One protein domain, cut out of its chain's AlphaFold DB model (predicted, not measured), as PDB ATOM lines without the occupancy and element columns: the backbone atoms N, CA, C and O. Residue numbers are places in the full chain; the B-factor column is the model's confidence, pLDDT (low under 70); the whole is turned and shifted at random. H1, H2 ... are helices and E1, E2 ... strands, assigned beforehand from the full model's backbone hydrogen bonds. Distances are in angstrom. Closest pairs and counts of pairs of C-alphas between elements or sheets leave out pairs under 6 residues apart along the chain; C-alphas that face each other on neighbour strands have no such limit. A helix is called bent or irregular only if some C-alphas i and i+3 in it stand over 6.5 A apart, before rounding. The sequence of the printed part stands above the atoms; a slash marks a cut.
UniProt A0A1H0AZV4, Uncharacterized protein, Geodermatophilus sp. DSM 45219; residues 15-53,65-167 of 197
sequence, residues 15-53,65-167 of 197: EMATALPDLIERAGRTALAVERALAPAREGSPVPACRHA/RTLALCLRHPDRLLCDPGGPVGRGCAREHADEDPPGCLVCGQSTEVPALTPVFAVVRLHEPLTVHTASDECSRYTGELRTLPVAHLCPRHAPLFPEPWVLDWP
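AT A GLANCE: This is residues 15 to 53 and 65 to 167 of the 197 residues of an uncharacterized protein of Geodermatophilus sp. DSM 45219 (UniProt A0A1H0AZV4). A long helix, H1, covers one face of a small, strongly twisted sheet of three strands, E4, E1 and E5, with its first residues, 15 to 21, sticking out free at one end. Near the other end of H1 the hairpin of E2 and E3 packs on it through E2, while the short helix H2 is away from the sheet, between two long stretches with no named element, residues 65 to 86 and 93 to 113. The printed part has 142 residues, with two named helices and five named strands in the order H1 H2 E1 E2 E3 E4 E5; the larger sheet, in the order E4 E1 E5, is mixed, and the smaller is antiparallel. The class is mixed, helices and strands, with 66 residues in named elements, under half of those printed. The whole is compact, with a radius of gyration of the C-alphas of 15.1 A and spans of 48 by 36 by 21 A.

IN THESE COORDINATES: H1, residues 15 to 42, begins with C-alpha 15 at (55.345, -25.832, 17.803) and is 38.6 A long. It is irregular, with C-alphas 37 and 40 at 7.2 A, and has a kink of 41 degrees near residue 36. H2 is residues 87 to 92. E1, residues 114 to 122, is 25.1 A long, with C-alpha 114 at (31.854, -31.290, 9.590). E2 is residues 126 to 129 and E3 residues 135 to 138. E4, residues 141 to 150, is 23.9 A long. E5, residues 162 to 166, ends with C-alpha 166 at (32.165, -8.645, 15.882).

HOW THE PARTS SIT: In the larger sheet E1 is the inner strand. E4 and E1 are antiparallel at 150 degrees, with N 116 and O 148 within hydrogen-bond range at 2.8 A. E1 and E5 are parallel at 37 degrees, with N 119 and O 162 at 2.7 A. H1 is on this sheet, two layers with the helix on one face; its closest C-alphas to E4 are those of Thr 30 and Val 147, 6.0 A. E3 runs on into E4 across a break of 2 residues, at 93 degrees. The hairpin E2 and E3 is antiparallel at 159 degrees, with N 138 and O 126 at 2.8 A. The closest C-alphas of H1 and E2 are those of Ala 41 and Val 128, 5.3 A. H2 is not on the larger sheet and is apart from H1. In H1, 20 of 24 O i to N i+4 pairs are within hydrogen-bond range, and in H2, 1 of 2.

THE WHOLE: The C-alphas farthest apart, of Glu 15 and Asp 133, are 50.4 A apart. Residues 54 to 64 are not printed, and C-alphas 53 and 65 are 16.0 A apart across this cut. The links H2 to E1 and E4 to E5 are long. Mean pLDDT of the printed part is 76.7; 34 residues are under 70, among them 15 to 24, 79 to 91 and 130 to 134.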
ATOM      1  N   GLU A  15      56.567 -25.171  18.276       61.94
ATOM      2  CA  GLU A  15      55.345 -25.832  17.803       61.94
ATOM      3  C   GLU A  15      54.167 -24.848  17.712       61.94
ATOM      4  O   GLU A  15      53.490 -24.777  16.686       61.94
ATOM      5  N   MET A  16      53.967 -23.996  18.722       52.72
ATOM      6  CA  MET A  16      52.949 -22.943  18.667       52.72
ATOM      7  C   MET A  16      53.238 -21.904  17.576       52.72
ATOM      8  O   MET A  16      52.327 -21.508  16.852       52.72
ATOM      9  N   ALA A  17      54.492 -21.471  17.422       55.50
ATOM     10  CA  ALA A  17      54.885 -20.491  16.410       55.50
ATOM     11  C   ALA A  17      54.733 -21.028  14.980       55.50
ATOM     12  O   ALA A  17      54.393 -20.267  14.076       55.50
ATOM     13  N   THR A  18      54.948 -22.327  14.770       63.31
ATOM     14  CA  THR A  18      54.765 -22.976  13.462       63.31
ATOM     15  C   THR A  18      53.297 -23.258  13.142       63.31
ATOM     16  O   THR A  18      52.921 -23.206  11.974       63.31
ATOM     17  N   ALA A  19      52.445 -23.464  14.153       57.78
ATOM     18  CA  ALA A  19      50.995 -23.597  13.983       57.78
ATOM     19  C   ALA A  19      50.251 -22.248  13.870       57.78
ATOM     20  O   ALA A  19      49.111 -22.201  13.402       57.78
ATOM     21  N   LEU A  20      50.874 -21.146  14.300       59.66
ATOM     22  CA  LEU A  20      50.249 -19.821  14.365       59.66
ATOM     23  C   LEU A  20      49.769 -19.280  13.004       59.66
ATOM     24  O   LEU A  20      48.639 -18.798  12.949       59.66
ATOM     25  N   PRO A  21      50.561 -19.340  11.911       64.62
ATOM     26  CA  PRO A  21      50.140 -18.819  10.609       64.62
ATOM     27  C   PRO A  21      48.874 -19.507  10.098       64.62
ATOM     28  O   PRO A  21      47.932 -18.843   9.672       64.62
ATOM     29  N   ASP A  22      48.821 -20.829  10.249       65.69
ATOM     30  CA  ASP A  22      47.664 -21.648   9.916       65.69
ATOM     31  C   ASP A  22      46.437 -21.245  10.742       65.69
ATOM     32  O   ASP A  22      45.347 -21.086  10.196       65.69
ATOM     33  N   LEU A  23      46.592 -21.060  12.056       64.94
ATOM     34  CA  LEU A  23      45.503 -20.640  12.941       64.94
ATOM     35  C   LEU A  23      44.992 -19.232  12.602       64.94
ATOM     36  O   LEU A  23      43.780 -19.028  12.572       64.94
ATOM     37  N   ILE A  24      45.890 -18.294  12.294       67.88
ATOM     38  CA  ILE A  24      45.549 -16.920  11.896       67.88
ATOM     39  C   ILE A  24      44.795 -16.917  10.567       67.88
ATOM     40  O   ILE A  24      43.757 -16.265  10.453       67.88
ATOM     41  N   GLU A  25      45.265 -17.670   9.573       71.69
ATOM     42  CA  GLU A  25      44.585 -17.768   8.281       71.69
ATOM     43  C   GLU A  25      43.171 -18.345   8.444       71.69
ATOM     44  O   GLU A  25      42.202 -17.824   7.882       71.69
ATOM     45  N   ARG A  26      43.026 -19.391   9.266       71.94
ATOM     46  CA  ARG A  26      41.730 -20.025   9.534       71.94
ATOM     47  C   ARG A  26      40.789 -19.071  10.286       71.94
ATOM     48  O   ARG A  26      39.616 -18.972   9.908       71.94
ATOM     49  N   ALA A  27      41.293 -18.361  11.302       70.44
ATOM     50  CA  ALA A  27      40.574 -17.325  12.052       70.44
ATOM     51  C   ALA A  27      40.066 -16.221  11.118       70.44
ATOM     52  O   ALA A  27      38.873 -15.912  11.118       70.44
ATOM     53  N   GLY A  28      40.939 -15.716  10.242       75.81
ATOM     54  CA  GLY A  28      40.612 -14.676   9.270       75.81
ATOM     55  C   GLY A  28      39.528 -15.092   8.274       75.81
ATOM     56  O   GLY A  28      38.577 -14.343   8.058       75.81
ATOM     57  N   ARG A  29      39.606 -16.304   7.704       77.06
ATOM     58  CA  ARG A  29      38.583 -16.814   6.766       77.06
ATOM     59  C   ARG A  29      37.205 -16.931   7.417       77.06
ATOM     60  O   ARG A  29      36.197 -16.578   6.810       77.06
ATOM     61  N   THR A  30      37.176 -17.410   8.653       78.06
ATOM     62  CA  THR A  30      35.937 -17.599   9.409       78.06
ATOM     63  C   THR A  30      35.311 -16.265   9.802       78.06
ATOM     64  O   THR A  30      34.117 -16.048   9.602       78.06
ATOM     65  N   ALA A  31      36.123 -15.338  10.302       82.31
ATOM     66  CA  ALA A  31      35.650 -14.020  10.678       82.31
ATOM     67  C   ALA A  31      35.200 -13.196   9.456       82.31
ATOM     68  O   ALA A  31      34.218 -12.461   9.534       82.31
ATOM     69  N   LEU A  32      35.830 -13.391   8.291       82.38
ATOM     70  CA  LEU A  32      35.391 -12.807   7.022       82.38
ATOM     71  C   LEU A  32      34.019 -13.332   6.569       82.38
ATOM     72  O   LEU A  32      33.234 -12.560   6.019       82.38
ATOM     73  N   ALA A  33      33.714 -14.617   6.780       82.56
ATOM     74  CA  ALA A  33      32.391 -15.169   6.471       82.56
ATOM     75  C   ALA A  33      31.298 -14.500   7.324       82.56
ATOM     76  O   ALA A  33      30.277 -14.070   6.788       82.56
ATOM     77  N   VAL A  34      31.562 -14.324   8.625       87.12
ATOM     78  CA  VAL A  34      30.668 -13.603   9.545       87.12
ATOM     79  C   VAL A  34      30.522 -12.131   9.150       87.12
ATOM     80  O   VAL A  34      29.396 -11.646   9.062       87.12
ATOM     81  N   GLU A  35      31.621 -11.429   8.844       89.06
ATOM     82  CA  GLU A  35      31.572 -10.029   8.391       89.06
ATOM     83  C   GLU A  35      30.715  -9.890   7.133       89.06
ATOM     84  O   GLU A  35      29.830  -9.046   7.091       89.06
ATOM     85  N   ARG A  36      30.902 -10.751   6.127       85.81
ATOM     86  CA  ARG A  36      30.112 -10.701   4.886       85.81
ATOM     87  C   ARG A  36      28.621 -10.929   5.122       85.81
ATOM     88  O   ARG A  36      27.806 -10.259   4.494       85.81
ATOM     89  N   ALA A  37      28.275 -11.844   6.022       86.69
ATOM     90  CA  ALA A  37      26.884 -12.148   6.333       86.69
ATOM     91  C   ALA A  37      26.190 -11.017   7.113       86.69
ATOM     92  O   ALA A  37      25.007 -10.752   6.888       86.69
ATOM     93  N   LEU A  38      26.903 -10.362   8.038       88.56
ATOM     94  CA  LEU A  38      26.311  -9.436   9.013       88.56
ATOM     95  C   LEU A  38      26.554  -7.948   8.711       88.56
ATOM     96  O   LEU A  38      25.769  -7.114   9.165       88.56
ATOM     97  N   ALA A  39      27.582  -7.589   7.934       89.62
ATOM     98  CA  ALA A  39      27.894  -6.195   7.596       89.62
ATOM     99  C   ALA A  39      26.711  -5.427   6.979       89.62
ATOM    100  O   ALA A  39      26.467  -4.301   7.422       89.62
ATOM    101  N   PRO A  40      25.898  -6.009   6.068       87.38
ATOM    102  CA  PRO A  40      24.742  -5.302   5.521       87.38
ATOM    103  C   PRO A  40      23.753  -4.850   6.602       87.38
ATOM    104  O   PRO A  40      23.255  -3.731   6.539       87.38
ATOM    105  N   ALA A  41      23.527  -5.665   7.639       85.88
ATOM    106  CA  ALA A  41      22.650  -5.302   8.752       85.88
ATOM    107  C   ALA A  41      23.197  -4.120   9.570       85.88
ATOM    108  O   ALA A  41      22.424  -3.253   9.975       85.88
ATOM    109  N   ARG A  42      24.520  -4.038   9.777       88.44
ATOM    110  CA  ARG A  42      25.158  -2.864  10.406       88.44
ATOM    111  C   ARG A  42      24.973  -1.605   9.561       88.44
ATOM    112  O   ARG A  42      24.760  -0.524  10.096       88.44
ATOM    113  N   GLU A  43      25.022  -1.753   8.244       87.31
ATOM    114  CA  GLU A  43      24.848  -0.667   7.273       87.31
ATOM    115  C   GLU A  43      23.372  -0.293   7.033       87.31
ATOM    116  O   GLU A  43      23.076   0.547   6.184       87.31
ATOM    117  N   GLY A  44      22.429  -0.908   7.758       82.44
ATOM    118  CA  GLY A  44      20.991  -0.680   7.585       82.44
ATOM    119  C   GLY A  44      20.430  -1.231   6.269       82.44
ATOM    120  O   GLY A  44      19.333  -0.856   5.859       82.44
ATOM    121  N   SER A  45      21.178  -2.105   5.597       82.81
ATOM    122  CA  SER A  45      20.791  -2.756   4.351       82.81
ATOM    123  C   SER A  45      20.196  -4.146   4.608       82.81
ATOM    124  O   SER A  45      20.554  -4.812   5.586       82.81
ATOM    125  N   PRO A  46      19.304  -4.638   3.727       77.56
ATOM    126  CA  PRO A  46      18.836  -6.016   3.789       77.56
ATOM    127  C   PRO A  46      20.009  -6.994   3.712       77.56
ATOM    128  O   PRO A  46      20.875  -6.889   2.841       77.56
ATOM    129  N   VAL A  47      20.028  -7.962   4.621       78.44
ATOM    130  CA  VAL A  47      21.040  -9.021   4.625       78.44
ATOM    131  C   VAL A  47      20.790 -10.013   3.489       78.44
ATOM    132  O   VAL A  47      19.638 -10.369   3.217       78.44
ATOM    133  N   PRO A  48      21.847 -10.512   2.833       76.12
ATOM    134  CA  PRO A  48      21.710 -11.586   1.868       76.12
ATOM    135  C   PRO A  48      21.270 -12.861   2.592       76.12
ATOM    136  O   PRO A  48      21.898 -13.307   3.557       76.12
ATOM    137  N   ALA A  49      20.189 -13.467   2.110       77.19
ATOM    138  CA  ALA A  49      19.629 -14.668   2.704       77.19
ATOM    139  C   ALA A  49      19.513 -15.798   1.673       77.19
ATOM    140  O   ALA A  49      19.104 -15.592   0.528       77.19
ATOM    141  N   CYS A  50      19.883 -17.011   2.081       77.62
ATOM    142  CA  CYS A  50      19.534 -18.225   1.366       77.62
ATOM    143  C   CYS A  50      18.063 -18.522   1.599       77.62
ATOM    144  O   CYS A  50      17.617 -18.706   2.737       77.62
ATOM    145  N   ARG A  51      17.318 -18.605   0.498       74.00
ATOM    146  CA  ARG A  51      15.952 -19.092   0.534       74.00
ATOM    147  C   ARG A  51      16.007 -20.582   0.829       74.00
ATOM    148  O   ARG A  51      16.364 -21.350  -0.052       74.00
ATOM    149  N   HIS A  52      15.669 -20.942   2.062       68.31
ATOM    150  CA  HIS A  52      15.312 -22.307   2.404       68.31
ATOM    151  C   HIS A  52      13.808 -22.392   2.619       68.31
ATOM    152  O   HIS A  52      13.246 -21.647   3.423       68.31
ATOM    153  N   ALA A  53      13.144 -23.250   1.857       51.34
ATOM    154  CA  ALA A  53      11.796 -23.694   2.126       51.34
ATOM    155  C   ALA A  53      11.800 -24.413   3.477       51.34
ATOM    156  O   ALA A  53      12.235 -25.559   3.605       51.34
ATOM    157  N   ARG A  65      13.565 -16.440  17.637       60.53
ATOM    158  CA  ARG A  65      14.186 -16.660  16.328       60.53
ATOM    159  C   ARG A  65      15.698 -16.618  16.516       60.53
ATOM    160  O   ARG A  65      16.259 -15.615  16.945       60.53
ATOM    161  N   THR A  66      16.343 -17.753  16.287       67.25
ATOM    162  CA  THR A  66      17.799 -17.871  16.366       67.25
ATOM    163  C   THR A  66      18.359 -17.500  15.000       67.25
ATOM    164  O   THR A  66      17.830 -17.979  14.011       67.25
ATOM    165  N   LEU A  67      19.389 -16.659  14.903       76.12
ATOM    166  CA  LEU A  67      20.083 -16.471  13.624       76.12
ATOM    167  C   LEU A  67      20.843 -17.743  13.261       76.12
ATOM    168  O   LEU A  67      21.414 -18.397  14.129       76.12
ATOM    169  N   ALA A  68      20.868 -18.069  11.977       79.19
ATOM    170  CA  ALA A  68      21.664 -19.159  11.442       79.19
ATOM    171  C   ALA A  68      22.223 -18.763  10.077       79.19
ATOM    172  O   ALA A  68      21.559 -18.063   9.306       79.19
ATOM    173  N   LEU A  69      23.434 -19.230   9.789       81.19
ATOM    174  CA  LEU A  69      24.061 -19.121   8.477       81.19
ATOM    175  C   LEU A  69      23.733 -20.360   7.644       81.19
ATOM    176  O   LEU A  69      23.492 -21.449   8.175       81.19
ATOM    177  N   CYS A  70      23.723 -20.191   6.328       81.56
ATOM    178  CA  CYS A  70      23.543 -21.298   5.409       81.56
ATOM    179  C   CYS A  70      24.772 -22.217   5.419       81.56
ATOM    180  O   CYS A  70      25.897 -21.768   5.225       81.56
ATOM    181  N   LEU A  71      24.551 -23.529   5.568       78.69
ATOM    182  CA  LEU A  71      25.623 -24.534   5.471       78.69
ATOM    183  C   LEU A  71      26.210 -24.633   4.061       78.69
ATOM    184  O   LEU A  71      27.221 -25.283   3.855       78.69
ATOM    185  N   ARG A  72      25.580 -24.047   3.049       81.88
ATOM    186  CA  ARG A  72      26.185 -23.971   1.722       81.88
ATOM    187  C   ARG A  72      26.907 -22.658   1.482       81.88
ATOM    188  O   ARG A  72      28.015 -22.650   0.957       81.88
ATOM    189  N   HIS A  73      26.280 -21.578   1.917       83.62
ATOM    190  CA  HIS A  73      26.732 -20.210   1.742       83.62
ATOM    191  C   HIS A  73      26.929 -19.587   3.125       83.62
ATOM    192  O   HIS A  73      26.023 -18.914   3.620       83.62
ATOM    193  N   PRO A  74      28.066 -19.837   3.796       78.56
ATOM    194  CA  PRO A  74      28.296 -19.320   5.146       78.56
ATOM    195  C   PRO A  74      28.339 -17.782   5.203       78.56
ATOM    196  O   PRO A  74      28.296 -17.203   6.279       78.56
ATOM    197  N   ASP A  75      28.381 -17.108   4.054       82.38
ATOM    198  CA  ASP A  75      28.228 -15.664   3.878       82.38
ATOM    199  C   ASP A  75      26.759 -15.193   3.790       82.38
ATOM    200  O   ASP A  75      26.506 -14.010   3.572       82.38
ATOM    201  N   ARG A  76      25.777 -16.091   3.936       84.06
ATOM    202  CA  ARG A  76      24.341 -15.786   3.833       84.06
ATOM    203  C   ARG A  76      23.565 -16.307   5.036       84.06
ATOM    204  O   ARG A  76      23.801 -17.419   5.513       84.06
ATOM    205  N   LEU A  77      22.567 -15.541   5.474       79.62
ATOM    206  CA  LEU A  77      21.636 -15.975   6.520       79.62
ATOM    207  C   LEU A  77      20.610 -16.981   5.990       79.62
ATOM    208  O   LEU A  77      20.341 -17.035   4.793       79.62
ATOM    209  N   LEU A  78      19.976 -17.744   6.877       76.50
ATOM    210  CA  LEU A  78      18.766 -18.495   6.537       76.50
ATOM    211  C   LEU A  78      17.545 -17.569   6.498       76.50
ATOM    212  O   LEU A  78      17.310 -16.834   7.456       76.50
ATOM    213  N   CYS A  79      16.735 -17.637   5.432       68.19
ATOM    214  CA  CYS A  79      15.463 -16.900   5.363       68.19
ATOM    215  C   CYS A  79      14.473 -17.306   6.470       68.19
ATOM    216  O   CYS A  79      13.700 -16.465   6.917       68.19
ATOM    217  N   ASP A  80      14.493 -18.569   6.907       64.62
ATOM    218  CA  ASP A  80      13.675 -19.068   8.017       64.62
ATOM    219  C   ASP A  80      14.511 -19.983   8.927       64.62
ATOM    220  O   ASP A  80      14.652 -21.182   8.665       64.62
ATOM    221  N   PRO A  81      15.110 -19.441   9.999       57.59
ATOM    222  CA  PRO A  81      15.938 -20.223  10.901       57.59
ATOM    223  C   PRO A  81      15.124 -20.941  11.995       57.59
ATOM    224  O   PRO A  81      15.699 -21.411  12.976       57.59
ATOM    225  N   GLY A  82      13.791 -21.032  11.872       53.69
ATOM    226  CA  GLY A  82      12.906 -21.640  12.874       53.69
ATOM    227  C   GLY A  82      13.117 -23.142  13.133       53.69
ATOM    228  O   GLY A  82      12.466 -23.700  14.015       53.69
ATOM    229  N   GLY A  83      14.020 -23.804  12.398       50.81
ATOM    230  CA  GLY A  83      14.343 -25.225  12.537       50.81
ATOM    231  C   GLY A  83      15.837 -25.508  12.754       50.81
ATOM    232  O   GLY A  83      16.679 -24.634  12.546       50.81
ATOM    233  N   PRO A  84      16.197 -26.740  13.161       49.69
ATOM    234  CA  PRO A  84      17.592 -27.146  13.287       49.69
ATOM    235  C   PRO A  84      18.313 -27.014  11.939       49.69
ATOM    236  O   PRO A  84      17.892 -27.594  10.932       49.69
ATOM    237  N   VAL A  85      19.414 -26.259  11.932       52.38
ATOM    238  CA  VAL A  85      20.276 -26.083  10.757       52.38
ATOM    239  C   VAL A  85      20.779 -27.455  10.302       52.38
ATOM    240  O   VAL A  85      21.327 -28.209  11.101       52.38
ATOM    241  N   GLY A  86      20.573 -27.822   9.034       56.06
ATOM    242  CA  GLY A  86      21.040 -29.122   8.545       56.06
ATOM    243  C   GLY A  86      20.369 -29.609   7.270       56.06
ATOM    244  O   GLY A  86      20.867 -29.399   6.168       56.06
ATOM    245  N   ARG A  87      19.243 -30.317   7.411       52.53
ATOM    246  CA  ARG A  87      18.723 -31.175   6.328       52.53
ATOM    247  C   ARG A  87      17.969 -30.433   5.221       52.53
ATOM    248  O   ARG A  87      17.990 -30.904   4.089       52.53
ATOM    249  N   GLY A  88      17.324 -29.305   5.530       60.62
ATOM    250  CA  GLY A  88      16.655 -28.473   4.516       60.62
ATOM    251  C   GLY A  88      17.662 -27.850   3.550       60.62
ATOM    252  O   GLY A  88      17.572 -28.042   2.342       60.62
ATOM    253  N   CYS A  89      18.715 -27.251   4.110       67.25
ATOM    254  CA  CYS A  89      19.788 -26.594   3.368       67.25
ATOM    255  C   CYS A  89      20.461 -27.505   2.326       67.25
ATOM    256  O   CYS A  89      20.683 -27.086   1.195       67.25
ATOM    257  N   ALA A  90      20.784 -28.754   2.677       66.56
ATOM    258  CA  ALA A  90      21.464 -29.662   1.749       66.56
ATOM    259  C   ALA A  90      20.595 -30.051   0.539       66.56
ATOM    260  O   ALA A  90      21.125 -30.263  -0.546       66.56
ATOM    261  N   ARG A  91      19.268 -30.138   0.711       69.31
ATOM    262  CA  ARG A  91      18.340 -30.480  -0.378       69.31
ATOM    263  C   ARG A  91      18.151 -29.334  -1.362       69.31
ATOM    264  O   ARG A  91      18.040 -29.579  -2.554       69.31
ATOM    265  N   GLU A  92      18.114 -28.106  -0.865       76.88
ATOM    266  CA  GLU A  92      17.862 -26.922  -1.695       76.88
ATOM    267  C   GLU A  92      19.084 -26.451  -2.482       76.88
ATOM    268  O   GLU A  92      18.942 -25.706  -3.443       76.88
ATOM    269  N   HIS A  93      20.266 -26.942  -2.110       80.00
ATOM    270  CA  HIS A  93      21.531 -26.682  -2.795       80.00
ATOM    271  C   HIS A  93      22.119 -27.942  -3.449       80.00
ATOM    272  O   HIS A  93      23.339 -28.067  -3.587       80.00
ATOM    273  N   ALA A  94      21.268 -28.911  -3.806       76.00
ATOM    274  CA  ALA A  94      21.708 -30.164  -4.420       76.00
ATOM    275  C   ALA A  94      22.402 -29.943  -5.778       76.00
ATOM    276  O   ALA A  94      23.342 -30.669  -6.090       76.00
ATOM    277  N   ASP A  95      21.980 -28.921  -6.529       79.38
ATOM    278  CA  ASP A  95      22.481 -28.609  -7.877       79.38
ATOM    279  C   ASP A  95      23.690 -27.652  -7.893       79.38
ATOM    280  O   ASP A  95      24.204 -27.306  -8.954       79.38
ATOM    281  N   GLU A  96      24.139 -27.185  -6.730       83.06
ATOM    282  CA  GLU A  96      25.285 -26.279  -6.625       83.06
ATOM    283  C   GLU A  96      26.605 -27.056  -6.456       83.06
ATOM    284  O   GLU A  96      26.614 -28.251  -6.150       83.06
ATOM    285  N   ASP A  97      27.741 -26.355  -6.512       81.81
ATOM    286  CA  ASP A  97      29.067 -26.936  -6.245       81.81
ATOM    287  C   ASP A  97      29.305 -27.176  -4.745       81.81
ATOM    288  O   ASP A  97      29.080 -26.247  -3.959       81.81
ATOM    289  N   PRO A  98      29.710 -28.388  -4.307       78.88
ATOM    290  CA  PRO A  98      29.857 -28.724  -2.892       78.88
ATOM    291  C   PRO A  98      30.800 -27.755  -2.168       78.88
ATOM    292  O   PRO A  98      31.820 -27.358  -2.743       78.88
ATOM    293  N   PRO A  99      30.509 -27.393  -0.900       80.75
ATOM    294  CA  PRO A  99      31.359 -26.460  -0.187       80.75
ATOM    295  C   PRO A  99      32.749 -27.071   0.017       80.75
ATOM    296  O   PRO A  99      32.917 -28.284   0.169       80.75
ATOM    297  N   GLY A 100      33.766 -26.213  -0.014       84.25
ATOM    298  CA  GLY A 100      35.149 -26.608   0.216       84.25
ATOM    299  C   GLY A 100      35.472 -26.728   1.703       84.25
ATOM    300  O   GLY A 100      34.933 -26.003   2.540       84.25
ATOM    301  N   CYS A 101      36.408 -27.614   2.036       84.69
ATOM    302  CA  CYS A 101      37.052 -27.620   3.344       84.69
ATOM    303  C   CYS A 101      37.769 -26.281   3.600       84.69
ATOM    304  O   CYS A 101      38.567 -25.838   2.777       84.69
ATOM    305  N   LEU A 102      37.560 -25.680   4.772       80.75
ATOM    306  CA  LEU A 102      38.177 -24.422   5.205       80.75
ATOM    307  C   LEU A 102      39.708 -24.455   5.113       80.75
ATOM    308  O   LEU A 102      40.321 -23.438   4.790       80.75
ATOM    309  N   VAL A 103      40.304 -25.618   5.396       80.69
ATOM    310  CA  VAL A 103      41.759 -25.813   5.448       80.69
ATOM    311  C   VAL A 103      42.328 -26.118   4.063       80.69
ATOM    312  O   VAL A 103      43.143 -25.361   3.554       80.69
ATOM    313  N   CYS A 104      41.898 -27.212   3.425       81.56
ATOM    314  CA  CYS A 104      42.510 -27.675   2.172       81.56
ATOM    315  C   CYS A 104      41.774 -27.256   0.895       81.56
ATOM    316  O   CYS A 104      42.213 -27.616  -0.193       81.56
ATOM    317  N   GLY A 105      40.630 -26.575   0.997       82.00
ATOM    318  CA  GLY A 105      39.811 -26.162  -0.149       82.00
ATOM    319  C   GLY A 105      39.139 -27.304  -0.915       82.00
ATOM    320  O   GLY A 105      38.339 -27.038  -1.803       82.00
ATOM    321  N   GLN A 106      39.426 -28.568  -0.580       85.69
ATOM    322  CA  GLN A 106      38.834 -29.716  -1.262       85.69
ATOM    323  C   GLN A 106      37.321 -29.722  -1.066       85.69
ATOM    324  O   GLN A 106      36.839 -29.748   0.071       85.69
ATOM    325  N   SER A 107      36.597 -29.726  -2.179       83.06
ATOM    326  CA  SER A 107      35.158 -29.939  -2.188       83.06
ATOM    327  C   SER A 107      34.851 -31.383  -1.807       83.06
ATOM    328  O   SER A 107      35.513 -32.329  -2.239       83.06
ATOM    329  N   THR A 108      33.862 -31.568  -0.949       75.75
ATOM    330  CA  THR A 108      33.356 -32.881  -0.540       75.75
ATOM    331  C   THR A 108      31.855 -32.741  -0.338       75.75
ATOM    332  O   THR A 108      31.363 -31.647  -0.066       75.75
ATOM    333  N   GLU A 109      31.105 -33.824  -0.507       74.06
ATOM    334  CA  GLU A 109      29.667 -33.789  -0.267       74.06
ATOM    335  C   GLU A 109      29.364 -33.276   1.150       74.06
ATOM    336  O   GLU A 109      29.989 -33.697   2.124       74.06
ATOM    337  N   VAL A 110      28.381 -32.376   1.265       66.25
ATOM    338  CA  VAL A 110      27.944 -31.761   2.532       66.25
ATOM    339  C   VAL A 110      27.785 -32.765   3.687       66.25
ATOM    340  O   VAL A 110      28.285 -32.466   4.767       66.25
ATOM    341  N   PRO A 111      27.155 -33.951   3.530       70.06
ATOM    342  CA  PRO A 111      27.034 -34.908   4.636       70.06
ATOM    343  C   PRO A 111      28.369 -35.476   5.144       70.06
ATOM    344  O   PRO A 111      28.412 -35.984   6.260       70.06
ATOM    345  N   ALA A 112      29.442 -35.401   4.355       76.31
ATOM    346  CA  ALA A 112      30.783 -35.829   4.752       76.31
ATOM    347  C   ALA A 112      31.645 -34.675   5.298       76.31
ATOM    348  O   ALA A 112      32.782 -34.906   5.715       76.31
ATOM    349  N   LEU A 113      31.124 -33.446   5.314       76.69
ATOM    350  CA  LEU A 113      31.783 -32.295   5.912       76.69
ATOM    351  C   LEU A 113      31.260 -32.035   7.325       76.69
ATOM    352  O   LEU A 113      30.057 -32.026   7.578       76.69
ATOM    353  N   THR A 114      32.179 -31.740   8.238       82.69
ATOM    354  CA  THR A 114      31.854 -31.290   9.590       82.69
ATOM    355  C   THR A 114      31.712 -29.768   9.589       82.69
ATOM    356  O   THR A 114      32.668 -29.085   9.209       82.69
ATOM    357  N   PRO A 115      30.560 -29.202   9.991       80.75
ATOM    358  CA  PRO A 115      30.418 -27.757  10.118       80.75
ATOM    359  C   PRO A 115      31.320 -27.220  11.235       80.75
ATOM    360  O   PRO A 115      31.376 -27.778  12.331       80.75
ATOM    361  N   VAL A 116      32.012 -26.117  10.951       81.38
ATOM    362  CA  VAL A 116      32.725 -25.319  11.951       81.38
ATOM    363  C   VAL A 116      31.743 -24.338  12.542       81.38
ATOM    364  O   VAL A 116      31.040 -23.638  11.817       81.38
ATOM    365  N   PHE A 117      31.726 -24.278  13.859       83.88
ATOM    366  CA  PHE A 117      30.778 -23.502  14.626       83.88
ATOM    367  C   PHE A 117      31.481 -22.346  15.337       83.88
ATOM    368  O   PHE A 117      32.580 -22.523  15.855       83.88
ATOM    369  N   ALA A 118      30.845 -21.177  15.388       85.44
ATOM    370  CA  ALA A 118      31.355 -20.020  16.113       85.44
ATOM    371  C   ALA A 118      30.265 -19.314  16.926       85.44
ATOM    372  O   ALA A 118      29.144 -19.128  16.459       85.44
ATOM    373  N   VAL A 119      30.608 -18.899  18.137       88.31
ATOM    374  CA  VAL A 119      29.883 -17.923  18.949       88.31
ATOM    375  C   VAL A 119      30.343 -16.534  18.520       88.31
ATOM    376  O   VAL A 119      31.540 -16.248  18.531       88.31
ATOM    377  N   VAL A 120      29.401 -15.672  18.139       88.88
ATOM    378  CA  VAL A 120      29.711 -14.305  17.695       88.88
ATOM    379  C   VAL A 120      29.323 -13.322  18.793       88.88
ATOM    380  O   VAL A 120      28.141 -13.157  19.092       88.88
ATOM    381  N   ARG A 121      30.313 -12.670  19.395       91.19
ATOM    382  CA  ARG A 121      30.147 -11.610  20.389       91.19
ATOM    383  C   ARG A 121      29.921 -10.286  19.683       91.19
ATOM    384  O   ARG A 121      30.762  -9.830  18.924       91.19
ATOM    385  N   LEU A 122      28.777  -9.675  19.941       90.06
ATOM    386  CA  LEU A 122      28.385  -8.395  19.381       90.06
ATOM    387  C   LEU A 122      28.869  -7.262  20.290       90.06
ATOM    388  O   LEU A 122      28.406  -7.128  21.425       90.06
ATOM    389  N   HIS A 123      29.756  -6.409  19.780       87.38
ATOM    390  CA  HIS A 123      30.153  -5.176  20.469       87.38
ATOM    391  C   HIS A 123      29.043  -4.122  20.482       87.38
ATOM    392  O   HIS A 123      28.993  -3.276  21.373       87.38
ATOM    393  N   GLU A 124      28.139  -4.187  19.509       87.06
ATOM    394  CA  GLU A 124      27.001  -3.288  19.374       87.06
ATOM    395  C   GLU A 124      25.726  -4.064  19.015       87.06
ATOM    396  O   GLU A 124      25.800  -5.144  18.424       87.06
ATOM    397  N   PRO A 125      24.531  -3.559  19.372       87.56
ATOM    398  CA  PRO A 125      23.281  -4.203  18.992       87.56
ATOM    399  C   PRO A 125      23.133  -4.330  17.470       87.56
ATOM    400  O   PRO A 125      23.200  -3.333  16.756       87.56
ATOM    401  N   LEU A 126      22.832  -5.535  16.987       87.75
ATOM    402  CA  LEU A 126      22.636  -5.821  15.567       87.75
ATOM    403  C   LEU A 126      21.143  -5.901  15.242       87.75
ATOM    404  O   LEU A 126      20.416  -6.667  15.874       87.75
ATOM    405  N   THR A 127      20.679  -5.149  14.244       86.69
ATOM    406  CA  THR A 127      19.295  -5.243  13.753       86.69
ATOM    407  C   THR A 127      19.287  -5.916  12.393       86.69
ATOM    408  O   THR A 127      19.848  -5.394  11.439       86.69
ATOM    409  N   VAL A 128      18.652  -7.080  12.302       81.81
ATOM    410  CA  VAL A 128      18.573  -7.857  11.063       81.81
ATOM    411  C   VAL A 128      17.170  -7.752  10.489       81.81
ATOM    412  O   VAL A 128      16.199  -8.097  11.165       81.81
ATOM    413  N   HIS A 129      17.080  -7.312   9.237       74.06
ATOM    414  CA  HIS A 129      15.850  -7.298   8.451       74.06
ATOM    415  C   HIS A 129      15.777  -8.572   7.615       74.06
ATOM    416  O   HIS A 129      16.663  -8.835   6.803       74.06
ATOM    417  N   THR A 130      14.745  -9.380   7.836       65.00
ATOM    418  CA  THR A 130      14.519 -10.606   7.059       65.00
ATOM    419  C   THR A 130      13.617 -10.335   5.855       65.00
ATOM    420  O   THR A 130      12.972  -9.293   5.772       65.00
ATOM    421  N   ALA A 131      13.548 -11.285   4.918       57.81
ATOM    422  CA  ALA A 131      12.736 -11.161   3.705       57.81
ATOM    423  C   ALA A 131      11.218 -11.022   3.965       57.81
ATOM    424  O   ALA A 131      10.479 -10.690   3.043       57.81
ATOM    425  N   SER A 132      10.744 -11.278   5.191       57.69
ATOM    426  CA  SER A 132       9.351 -11.079   5.612       57.69
ATOM    427  C   SER A 132       9.046  -9.659   6.119       57.69
ATOM    428  O   SER A 132       8.005  -9.466   6.740       57.69
ATOM    429  N   ASP A 133       9.936  -8.680   5.896       54.03
ATOM    430  CA  ASP A 133       9.875  -7.304   6.441       54.03
ATOM    431  C   ASP A 133       9.880  -7.222   7.981       54.03
ATOM    432  O   ASP A 133       9.767  -6.150   8.580       54.03
ATOM    433  N   GLU A 134      10.088  -8.348   8.659       64.25
ATOM    434  CA  GLU A 134      10.255  -8.394  10.104       64.25
ATOM    435  C   GLU A 134      11.715  -8.098  10.465       64.25
ATOM    436  O   GLU A 134      12.650  -8.700   9.915       64.25
ATOM    437  N   CYS A 135      11.910  -7.188  11.422       72.31
ATOM    438  CA  CYS A 135      13.213  -6.913  12.010       72.31
ATOM    439  C   CYS A 135      13.373  -7.643  13.349       72.31
ATOM    440  O   CYS A 135      12.441  -7.775  14.142       72.31
ATOM    441  N   SER A 136      14.573  -8.151  13.605       81.00
ATOM    442  CA  SER A 136      14.951  -8.739  14.891       81.00
ATOM    443  C   SER A 136      16.218  -8.067  15.391       81.00
ATOM    444  O   SER A 136      17.178  -7.901  14.638       81.00
ATOM    445  N   ARG A 137      16.209  -7.664  16.663       84.94
ATOM    446  CA  ARG A 137      17.349  -7.023  17.317       84.94
ATOM    447  C   ARG A 137      18.073  -8.035  18.196       84.94
ATOM    448  O   ARG A 137      17.451  -8.680  19.035       84.94
ATOM    449  N   TYR A 138      19.383  -8.126  18.019       85.00
ATOM    450  CA  TYR A 138      20.279  -9.028  18.731       85.00
ATOM    451  C   TYR A 138      21.291  -8.221  19.546       85.00
ATOM    452  O   TYR A 138      21.703  -7.130  19.148       85.00
ATOM    453  N   THR A 139      21.676  -8.745  20.707       86.44
ATOM    454  CA  THR A 139      22.580  -8.095  21.668       86.44
ATOM    455  C   THR A 139      23.410  -9.142  22.394       86.44
ATOM    456  O   THR A 139      22.898 -10.228  22.665       86.44
ATOM    457  N   GLY A 140      24.633  -8.797  22.795       87.88
ATOM    458  CA  GLY A 140      25.486  -9.695  23.571       87.88
ATOM    459  C   GLY A 140      26.124 -10.751  22.680       87.88
ATOM    460  O   GLY A 140      27.037 -10.431  21.934       87.88
ATOM    461  N   GLU A 141      25.651 -11.993  22.728       88.81
ATOM    462  CA  GLU A 141      26.206 -13.088  21.925       88.81
ATOM    463  C   GLU A 141      25.144 -13.671  20.993       88.81
ATOM    464  O   GLU A 141      24.024 -13.989  21.404       88.81
ATOM    465  N   LEU A 142      25.504 -13.846  19.724       82.44
ATOM    466  CA  LEU A 142      24.767 -14.731  18.838       82.44
ATOM    467  C   LEU A 142      25.087 -16.173  19.231       82.44
ATOM    468  O   LEU A 142      26.244 -16.528  19.469       82.44
ATOM    469  N   ARG A 143      24.044 -17.012  19.266       75.31
ATOM    470  CA  ARG A 143      24.193 -18.465  19.422       75.31
ATOM    471  C   ARG A 143      25.157 -19.013  18.373       75.31
ATOM    472  O   ARG A 143      25.382 -18.399  17.339       75.31
ATOM    473  N   THR A 144      25.668 -20.205  18.632       75.69
ATOM    474  CA  THR A 144      26.628 -20.890  17.777       75.69
ATOM    475  C   THR A 144      26.156 -20.986  16.313       75.69
ATOM    476  O   THR A 144      25.205 -21.704  16.006       75.69
ATOM    477  N   LEU A 145      26.833 -20.270  15.412       79.12
ATOM    478  CA  LEU A 145      26.558 -20.211  13.975       79.12
ATOM    479  C   LEU A 145      27.504 -21.141  13.207       79.12
ATOM    480  O   LEU A 145      28.694 -21.169  13.521       79.12
ATOM    481  N   PRO A 146      27.034 -21.876  12.186       79.81
ATOM    482  CA  PRO A 146      27.926 -22.613  11.302       79.81
ATOM    483  C   PRO A 146      28.593 -21.652  10.313       79.81
ATOM    484  O   PRO A 146      27.928 -21.043   9.487       79.81
ATOM    485  N   VAL A 147      29.906 -21.507  10.390       81.31
ATOM    486  CA  VAL A 147      30.671 -20.469   9.679       81.31
ATOM    487  C   VAL A 147      31.577 -21.025   8.580       81.31
ATOM    488  O   VAL A 147      32.013 -20.282   7.705       81.31
ATOM    489  N   ALA A 148      31.869 -22.326   8.603       83.12
ATOM    490  CA  ALA A 148      32.684 -23.001   7.595       83.12
ATOM    491  C   ALA A 148      32.484 -24.528   7.632       83.12
ATOM    492  O   ALA A 148      31.644 -25.034   8.374       83.12
ATOM    493  N   HIS A 149      33.285 -25.264   6.855       84.88
ATOM    494  CA  HIS A 149      33.255 -26.727   6.766       84.88
ATOM    495  C   HIS A 149      34.650 -27.329   6.869       84.88
ATOM    496  O   HIS A 149      35.626 -26.724   6.434       84.88
ATOM    497  N   LEU A 150      34.749 -28.556   7.373       84.25
ATOM    498  CA  LEU A 150      35.983 -29.335   7.416       84.25
ATOM    499  C   LEU A 150      35.752 -30.715   6.819       84.25
ATOM    500  O   LEU A 150      34.769 -31.377   7.138       84.25
ATOM    501  N   CYS A 151      36.678 -31.177   5.980       86.62
ATOM    502  CA  CYS A 151      36.664 -32.566   5.531       86.62
ATOM    503  C   CYS A 151      37.079 -33.516   6.670       86.62
ATOM    504  O   CYS A 151      37.718 -33.066   7.627       86.62
ATOM    505  N   PRO A 152      36.798 -34.831   6.568       87.12
ATOM    506  CA  PRO A 152      37.084 -35.796   7.637       87.12
ATOM    507  C   PRO A 152      38.547 -35.798   8.095       87.12
ATOM    508  O   PRO A 152      38.840 -36.064   9.255       87.12
ATOM    509  N   ARG A 153      39.470 -35.440   7.193       84.62
ATOM    510  CA  ARG A 153      40.895 -35.292   7.498       84.62
ATOM    511  C   ARG A 153      41.195 -34.123   8.444       84.62
ATOM    512  O   ARG A 153      42.109 -34.236   9.251       84.62
ATOM    513  N   HIS A 154      40.475 -33.007   8.330       84.31
ATOM    514  CA  HIS A 154      40.740 -31.785   9.103       84.31
ATOM    515  C   HIS A 154      39.733 -31.549  10.234       84.31
ATOM    516  O   HIS A 154      40.013 -30.739  11.111       84.31
ATOM    517  N   ALA A 155      38.601 -32.260  10.256       83.62
ATOM    518  CA  ALA A 155      37.598 -32.165  11.317       83.62
ATOM    519  C   ALA A 155      38.165 -32.375  12.743       83.62
ATOM    520  O   ALA A 155      37.811 -31.588  13.619       83.62
ATOM    521  N   PRO A 156      39.088 -33.331  13.002       83.12
ATOM    522  CA  PRO A 156      39.645 -33.533  14.346       83.12
ATOM    523  C   PRO A 156      40.463 -32.353  14.887       83.12
ATOM    524  O   PRO A 156      40.735 -32.299  16.079       83.12
ATOM    525  N   LEU A 157      40.868 -31.410  14.029       77.25
ATOM    526  CA  LEU A 157      41.689 -30.263  14.425       77.25
ATOM    527  C   LEU A 157      40.872 -29.140  15.093       77.25
ATOM    528  O   LEU A 157      41.455 -28.142  15.510       77.25
ATOM    529  N   PHE A 158      39.541 -29.267  15.159       74.44
ATOM    530  CA  PHE A 158      38.634 -28.203  15.611       74.44
ATOM    531  C   PHE A 158      37.539 -28.767  16.532       74.44
ATOM    532  O   PHE A 158      36.384 -28.891  16.121       74.44
ATOM    533  N   PRO A 159      37.889 -29.151  17.771       66.81
ATOM    534  CA  PRO A 159      36.948 -29.787  18.689       66.81
ATOM    535  C   PRO A 159      35.949 -28.809  19.328       66.81
ATOM    536  O   PRO A 159      34.891 -29.238  19.781       66.81
ATOM    537  N   GLU A 160      36.264 -27.510  19.369       74.25
ATOM    538  CA  GLU A 160      35.487 -26.505  20.099       74.25
ATOM    539  C   GLU A 160      34.974 -25.383  19.187       74.25
ATOM    540  O   GLU A 160      35.632 -25.031  18.200       74.25
ATOM    541  N   PRO A 161      33.802 -24.799  19.508       77.25
ATOM    542  CA  PRO A 161      33.292 -23.650  18.784       77.25
ATOM    543  C   PRO A 161      34.190 -22.437  19.006       77.25
ATOM    544  O   PRO A 161      34.653 -22.161  20.112       77.25
ATOM    545  N   TRP A 162      34.408 -21.679  17.942       80.88
ATOM    546  CA  TRP A 162      35.226 -20.477  17.993       80.88
ATOM    547  C   TRP A 162      34.487 -19.332  18.651       80.88
ATOM    548  O   TRP A 162      33.268 -19.248  18.566       80.88
ATOM    549  N   VAL A 163      35.223 -18.421  19.269       85.94
ATOM    550  CA  VAL A 163      34.660 -17.171  19.766       85.94
ATOM    551  C   VAL A 163      35.177 -16.051  18.880       85.94
ATOM    552  O   VAL A 163      36.385 -15.904  18.712       85.94
ATOM    553  N   LEU A 164      34.256 -15.302  18.282       86.12
ATOM    554  CA  LEU A 164      34.554 -14.214  17.360       86.12
ATOM    555  C   LEU A 164      33.941 -12.931  17.890       86.12
ATOM    556  O   LEU A 164      32.731 -12.855  18.079       86.12
ATOM    557  N   ASP A 165      34.774 -11.927  18.087       88.25
ATOM    558  CA  ASP A 165      34.339 -10.575  18.395       88.25
ATOM    559  C   ASP A 165      33.953  -9.850  17.093       88.25
ATOM    560  O   ASP A 165      34.688  -9.890  16.100       88.25
ATOM    561  N   TRP A 166      32.758  -9.256  17.067       87.94
ATOM    562  CA  TRP A 166      32.165  -8.645  15.882       87.94
ATOM    563  C   TRP A 166      31.484  -7.289  16.192       87.94
ATOM    564  O   TRP A 166      30.759  -7.178  17.185       87.94
ATOM    565  N   PRO A 167      31.639  -6.260  15.336       84.12
ATOM    566  CA  PRO A 167      32.448  -6.270  14.122       84.12
ATOM    567  C   PRO A 167      33.929  -6.434  14.420       84.12
ATOM    568  O   PRO A 167      34.407  -5.985  15.462       84.12
TER     569      PRO A 167